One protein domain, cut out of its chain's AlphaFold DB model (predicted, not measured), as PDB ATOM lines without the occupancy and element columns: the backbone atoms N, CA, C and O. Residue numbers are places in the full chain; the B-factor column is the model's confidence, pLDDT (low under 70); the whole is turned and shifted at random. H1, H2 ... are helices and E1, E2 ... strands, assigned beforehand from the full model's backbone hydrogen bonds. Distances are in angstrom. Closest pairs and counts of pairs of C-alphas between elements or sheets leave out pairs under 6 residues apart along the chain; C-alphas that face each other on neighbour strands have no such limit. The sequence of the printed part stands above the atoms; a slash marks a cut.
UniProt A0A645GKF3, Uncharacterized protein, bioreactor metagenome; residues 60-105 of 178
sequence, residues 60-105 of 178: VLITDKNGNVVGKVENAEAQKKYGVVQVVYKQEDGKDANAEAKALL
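What this domain is: This is residues 60 to 105 of the 178 residues of an uncharacterized protein of bioreactor metagenome (UniProt A0A645GKF3). A narrow sheet of three strands has a short helix, H2, packed over one face and running along the strands, while its other face is bare. A second short helix, H1, lies beyond one end of the sheet, where residues 77 to 83 stick out, and the turns from E1 to E2 and from E3 to H2 lie toward the other end. The printed part has 46 residues, with three named strands and two named helices in the order E1, E2, H1, E3, H2. The sheet is mixed, in the order E2, E1, E3, and the class is mixed, helices and strands. The whole is elongated, 34 by 18 by 11 A, and only just compact, close to loose, with a radius of gyration of the C-alphas of 11.1 A.

How they stand to each other: Start at E1, residues 60 to 63, the inner strand of the sheet. E2, residues 69 to 74, is its antiparallel neighbour at 166 degrees, and the two form a hairpin; look for N 60 and O 73 at 2.8 A and N 62 and O 71 at 2.8 A, within hydrogen-bond range. Next comes H1, residues 76 to 82, which is not on the sheet and is apart from E1. E3, residues 86 to 90, is parallel to E1 at 31 degrees, with N 61 and O 87 at 2.9 A and N 89 and O 61 at 2.8 A, within hydrogen-bond range. E2 and E3 are the edge strands. Last is H2, residues 97 to 103, on the sheet at a height of 8.3 A; it lies over E1 and runs along the strands, at 24 degrees to E1 on the local plane. The closest C-alphas of E1 and H2 are those of Val 60 and Ala 101, 5.9 A apart. H1 and H2 are apart. In both helices every O i to N i+4 pair is within hydrogen-bond range.

Where its parts are: Find C-alpha 60 at (-82.937, 68.960, 76.061), where E1 begins its 9.6 A. E2 runs 14.0 A from Val 69 to Glu 74. H1 starts at C-alpha 76, (-79.964, 70.318, 87.493), and covers 10.0 A to Tyr 82. E3 spans 13.3 A from Gln 86 to Lys 90. H2 covers 9.9 A from Ala 97 and ends at C-alpha 103, (-92.152, 66.806, 77.802).

The domain as a whole: Look to Lys 81 and Gly 94 for the two C-alphas farthest apart, at 35.1 A. The printed part has no cut. The links E1 to E2, E2 to H1 and H1 to E3 are tight, and E3 to H2 is short. The mean pLDDT of the printed part is 90.4, and no printed residue is under 70.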
ATOM      1  N   VAL A  60     -82.458  68.833  77.439       95.00
ATOM      2  CA  VAL A  60     -82.937  68.960  76.061       95.00
ATOM      3  C   VAL A  60     -82.409  70.261  75.474       95.00
ATOM      4  O   VAL A  60     -82.685  71.338  76.001       95.00
ATOM      5  N   LEU A  61     -81.630  70.172  74.396       95.00
ATOM      6  CA  LEU A  61     -81.226  71.343  73.615       95.00
ATOM      7  C   LEU A  61     -82.265  71.625  72.538       95.00
ATOM      8  O   LEU A  61     -82.620  70.727  71.781       95.00
ATOM      9  N   ILE A  62     -82.705  72.874  72.443       94.62
ATOM     10  CA  ILE A  62     -83.656  73.328  71.431       94.62
ATOM     11  C   ILE A  62     -82.862  73.919  70.271       94.62
ATOM     12  O   ILE A  62     -82.066  74.839  70.479       94.62
ATOM     13  N   THR A  63     -83.081  73.409  69.060       93.50
ATOM     14  CA  THR A  63     -82.436  73.901  67.840       93.50
ATOM     15  C   THR A  63     -83.420  74.525  66.862       93.50
ATOM     16  O   THR A  63     -84.586  74.131  66.776       93.50
ATOM     17  N   ASP A  64     -82.932  75.509  66.107       90.19
ATOM     18  CA  ASP A  64     -83.641  76.060  64.957       90.19
ATOM     19  C   ASP A  64     -83.597  75.107  63.743       90.19
ATOM     20  O   ASP A  64     -82.988  74.032  63.753       90.19
ATOM     21  N   LYS A  65     -84.235  75.511  62.638       87.75
ATOM     22  CA  LYS A  65     -84.255  74.726  61.392       87.75
ATOM     23  C   LYS A  65     -82.866  74.486  60.794       87.75
ATOM     24  O   LYS A  65     -82.699  73.496  60.076       87.75
ATOM     25  N   ASN A  66     -81.913  75.356  61.121       86.25
ATOM     26  CA  ASN A  66     -80.539  75.369  60.635       86.25
ATOM     27  C   ASN A  66     -79.578  74.607  61.566       86.25
ATOM     28  O   ASN A  66     -78.407  74.459  61.233       86.25
ATOM     29  N   GLY A  67     -80.062  74.105  62.710       85.50
ATOM     30  CA  GLY A  67     -79.269  73.373  63.697       85.50
ATOM     31  C   GLY A  67     -78.587  74.250  64.749       85.50
ATOM     32  O   GLY A  67     -77.821  73.725  65.556       85.50
ATOM     33  N   ASN A  68     -78.860  75.558  64.793       90.75
ATOM     34  CA  ASN A  68     -78.321  76.429  65.836       90.75
ATOM     35  C   ASN A  68     -79.097  76.238  67.136       90.75
ATOM     36  O   ASN A  68     -80.326  76.183  67.127       90.75
ATOM     37  N   VAL A  69     -78.388  76.190  68.263       92.12
ATOM     38  CA  VAL A  69     -79.012  76.093  69.586       92.12
ATOM     39  C   VAL A  69     -79.646  77.435  69.944       92.12
ATOM     40  O   VAL A  69     -78.951  78.439  70.082       92.12
ATOM     41  N   VAL A  70     -80.963  77.434  70.118       92.56
ATOM     42  CA  VAL A  70     -81.759  78.614  70.492       92.56
ATOM     43  C   VAL A  70     -82.223  78.570  71.946       92.56
ATOM     44  O   VAL A  70     -82.630  79.589  72.494       92.56
ATOM     45  N   GLY A  71     -82.128  77.409  72.601       92.38
ATOM     46  CA  GLY A  71     -82.519  77.255  73.998       92.38
ATOM     47  C   GLY A  71     -82.103  75.920  74.599       92.38
ATOM     48  O   GLY A  71     -81.579  75.037  73.917       92.38
ATOM     49  N   LYS A  72     -82.344  75.775  75.903       93.31
ATOM     50  CA  LYS A  72     -82.171  74.516  76.628       93.31
ATOM     51  C   LYS A  72     -83.181  74.391  77.762       93.31
ATOM     52  O   LYS A  72     -83.525  75.383  78.400       93.31
ATOM     53  N   VAL A  73     -83.587  73.160  78.035       94.62
ATOM     54  CA  VAL A  73     -84.383  72.767  79.199       94.62
ATOM     55  C   VAL A  73     -83.580  71.730  79.976       94.62
ATOM     56  O   VAL A  73     -82.998  70.827  79.376       94.62
ATOM     57  N   GLU A  74     -83.485  71.869  81.299       94.31
ATOM     58  CA  GLU A  74     -82.600  71.027  82.108       94.31
ATOM     59  C   GLU A  74     -83.119  70.728  83.518       94.31
ATOM     60  O   GLU A  74     -83.801  71.544  84.138       94.31
ATOM     61  N   ASN A  75     -82.742  69.555  84.035       91.94
ATOM     62  CA  ASN A  75     -82.955  69.118  85.410       91.94
ATOM     63  C   ASN A  75     -81.611  69.064  86.159       91.94
ATOM     64  O   ASN A  75     -80.918  68.045  86.175       91.94
ATOM     65  N   ALA A  76     -81.245  70.177  86.799       92.12
ATOM     66  CA  ALA A  76     -79.964  70.318  87.493       92.12
ATOM     67  C   ALA A  76     -79.784  69.335  88.669       92.12
ATOM     68  O   ALA A  76     -78.665  68.909  88.958       92.12
ATOM     69  N   GLU A  77     -80.871  68.948  89.347       90.75
ATOM     70  CA  GLU A  77     -80.803  67.986  90.452       90.75
ATOM     71  C   GLU A  77     -80.465  66.577  89.966       90.75
ATOM     72  O   GLU A  77     -79.638  65.897  90.580       90.75
ATOM     73  N   ALA A  78     -81.076  66.149  88.857       88.75
ATOM     74  CA  ALA A  78     -80.753  64.881  88.211       88.75
ATOM     75  C   ALA A  78     -79.308  64.889  87.695       88.75
ATOM     76  O   ALA A  78     -78.561  63.953  87.979       88.75
ATOM     77  N   GLN A  79     -78.875  65.988  87.067       92.38
ATOM     78  CA  GLN A  79     -77.507  66.131  86.559       92.38
ATOM     79  C   GLN A  79     -76.447  65.971  87.648       92.38
ATOM     80  O   GLN A  79     -75.425  65.315  87.450       92.38
ATOM     81  N   LYS A  80     -76.705  66.533  88.832       92.44
ATOM     82  CA  LYS A  80     -75.802  66.409  89.980       92.44
ATOM     83  C   LYS A  80     -75.667  64.964  90.475       92.44
ATOM     84  O   LYS A  80     -74.626  64.615  91.026       92.44
ATOM     85  N   LYS A  81     -76.711  64.146  90.324       91.19
ATOM     86  CA  LYS A  81     -76.747  62.757  90.810       91.19
ATOM     87  C   LYS A  81     -76.246  61.753  89.774       91.19
ATOM     88  O   LYS A  81     -75.588  60.791  90.153       91.19
ATOM     89  N   TYR A  82     -76.571  61.967  88.502       90.81
ATOM     90  CA  TYR A  82     -76.438  60.952  87.452       90.81
ATOM     91  C   TYR A  82     -75.520  61.369  86.294       90.81
ATOM     92  O   TYR A  82     -75.229  60.549  85.428       90.81
ATOM     93  N   GLY A  83     -75.017  62.607  86.291       90.62
ATOM     94  CA  GLY A  83     -74.325  63.180  85.137       90.62
ATOM     95  C   GLY A  83     -75.310  63.758  84.122       90.62
ATOM     96  O   GLY A  83     -76.494  63.841  84.403       90.62
ATOM     97  N   VAL A  84     -74.816  64.211  82.967       93.50
ATOM     98  CA  VAL A  84     -75.651  64.850  81.936       93.50
ATOM     99  C   VAL A  84     -76.025  63.835  80.864       93.50
ATOM    100  O   VAL A  84     -75.143  63.359  80.145       93.50
ATOM    101  N   VAL A  85     -77.320  63.577  80.700       94.12
ATOM    102  CA  VAL A  85     -77.877  62.831  79.565       94.12
ATOM    103  C   VAL A  85     -78.743  63.761  78.720       94.12
ATOM    104  O   VAL A  85     -79.783  64.259  79.157       94.12
ATOM    105  N   GLN A  86     -78.272  64.020  77.498       94.38
ATOM    106  CA  GLN A  86     -78.783  65.080  76.637       94.38
ATOM    107  C   GLN A  86     -79.421  64.540  75.357       94.38
ATOM    108  O   GLN A  86     -78.827  63.716  74.664       94.38
ATOM    109  N   VAL A  87     -80.556  65.123  74.976       94.31
ATOM    110  CA  VAL A  87     -81.156  64.976  73.640       94.31
ATOM    111  C   VAL A  87     -81.303  66.331  72.946       94.31
ATOM    112  O   VAL A  87     -81.200  67.392  73.569       94.31
ATOM    113  N   VAL A  88     -81.519  66.302  71.631       93.94
ATOM    114  CA  VAL A  88     -81.720  67.498  70.804       93.94
ATOM    115  C   VAL A  88     -83.143  67.493  70.262       93.94
ATOM    116  O   VAL A  88     -83.546  66.546  69.593       93.94
ATOM    117  N   TYR A  89     -83.880  68.565  70.533       92.69
ATOM    118  CA  TYR A  89     -85.208  68.824  69.999       92.69
ATOM    119  C   TYR A  89     -85.126  69.912  68.929       92.69
ATOM    120  O   TYR A  89     -84.653  71.021  69.186       92.69
ATOM    121  N   LYS A  90     -85.594  69.596  67.722       93.00
ATOM    122  CA  LYS A  90     -85.701  70.561  66.629       93.00
ATOM    123  C   LYS A  90     -87.070  71.224  66.701       93.00
ATOM    124  O   LYS A  90     -88.075  70.525  66.635       93.00
ATOM    125  N   GLN A  91     -87.106  72.549  66.825       88.88
ATOM    126  CA  GLN A  91     -88.374  73.267  66.952       88.88
ATOM    127  C   GLN A  91     -89.256  73.085  65.706       88.88
ATOM    128  O   GLN A  91     -88.779  73.175  64.570       88.88
ATOM    129  N   GLU A  92     -90.547  72.866  65.937       86.56
ATOM    130  CA  GLU A  92     -91.571  72.757  64.898       86.56
ATOM    131  C   GLU A  92     -92.397  74.046  64.820       86.56
ATOM    132  O   GLU A  92     -92.670  74.689  65.836       86.56
ATOM    133  N   ASP A  93     -92.801  74.441  63.609       83.00
ATOM    134  CA  ASP A  93     -93.616  75.644  63.433       83.00
ATOM    135  C   ASP A  93     -94.994  75.454  64.082       83.00
ATOM    136  O   ASP A  93     -95.664  74.445  63.868       83.00
ATOM    137  N   GLY A  94     -95.441  76.450  64.850       81.12
ATOM    138  CA  GLY A  94     -96.766  76.442  65.476       81.12
ATOM    139  C   GLY A  94     -96.866  75.672  66.797       81.12
ATOM    140  O   GLY A  94     -97.954  75.636  67.369       81.12
ATOM    141  N   LYS A  95     -95.764  75.109  67.313       84.00
ATOM    142  CA  LYS A  95     -95.701  74.471  68.640       84.00
ATOM    143  C   LYS A  95     -94.889  75.294  69.641       84.00
ATOM    144  O   LYS A  95     -93.995  76.052  69.268       84.00
ATOM    145  N   ASP A  96     -95.187  75.129  70.928       87.62
ATOM    146  CA  ASP A  96     -94.380  75.706  72.007       87.62
ATOM    147  C   ASP A  96     -93.142  74.831  72.248       87.62
ATOM    148  O   ASP A  96     -93.200  73.805  72.926       87.62
ATOM    149  N   ALA A  97     -92.002  75.259  71.703       87.31
ATOM    150  CA  ALA A  97     -90.748  74.516  71.790       87.31
ATOM    151  C   ALA A  97     -90.277  74.251  73.232       87.31
ATOM    152  O   ALA A  97     -89.615  73.243  73.475       87.31
ATOM    153  N   ASN A  98     -90.614  75.116  74.197       88.31
ATOM    154  CA  ASN A  98     -90.269  74.884  75.600       88.31
ATOM    155  C   ASN A  98     -91.170  73.824  76.231       88.31
ATOM    156  O   ASN A  98     -90.687  73.012  77.022       88.31
ATOM    157  N   ALA A  99     -92.462  73.822  75.899       86.88
ATOM    158  CA  ALA A  99     -93.390  72.806  76.384       86.88
ATOM    159  C   ALA A  99     -93.007  71.413  75.860       86.88
ATOM    160  O   ALA A  99     -92.904  70.473  76.648       86.88
ATOM    161  N   GLU A 100     -92.701  71.309  74.565       86.88
ATOM    162  CA  GLU A 100     -92.254  70.068  73.915       86.88
ATOM    163  C   GLU A 100     -90.917  69.581  74.491       86.88
ATOM    164  O   GLU A 100     -90.788  68.435  74.922       86.88
ATOM    165  N   ALA A 101     -89.927  70.472  74.609       88.00
ATOM    166  CA  ALA A 101     -88.640  70.128  75.208       88.00
ATOM    167  C   ALA A 101     -88.773  69.683  76.673       88.00
ATOM    168  O   ALA A 101     -88.047  68.800  77.124       88.00
ATOM    169  N   LYS A 102     -89.715  70.254  77.429       89.12
ATOM    170  CA  LYS A 102     -89.990  69.830  78.804       89.12
ATOM    171  C   LYS A 102     -90.671  68.462  78.868       89.12
ATOM    172  O   LYS A 102     -90.386  67.715  79.798       89.12
ATOM    173  N   ALA A 103     -91.526  68.126  77.903       86.75
ATOM    174  CA  ALA A 103     -92.152  66.806  77.802       86.75
ATOM    175  C   ALA A 103     -91.143  65.693  77.463       86.75
ATOM    176  O   ALA A 103     -91.354  64.540  77.827       86.75
ATOM    177  N   LEU A 104     -90.029  66.047  76.815       88.56
ATOM    178  CA  LEU A 104     -88.927  65.131  76.507       88.56
ATOM    179  C   LEU A 104     -87.992  64.855  77.692       88.56
ATOM    180  O   LEU A 104     -87.167  63.947  77.600       88.56
ATOM    181  N   LEU A 105     -88.091  65.609  78.795       90.94
ATOM    182  CA  LEU A 105     -87.358  65.262  80.009       90.94
ATOM    183  C   LEU A 105     -87.902  63.948  80.573       90.94
ATOM    184  O   LEU A 105     -89.091  63.821  80.862       90.94
TER     185      LEU A 105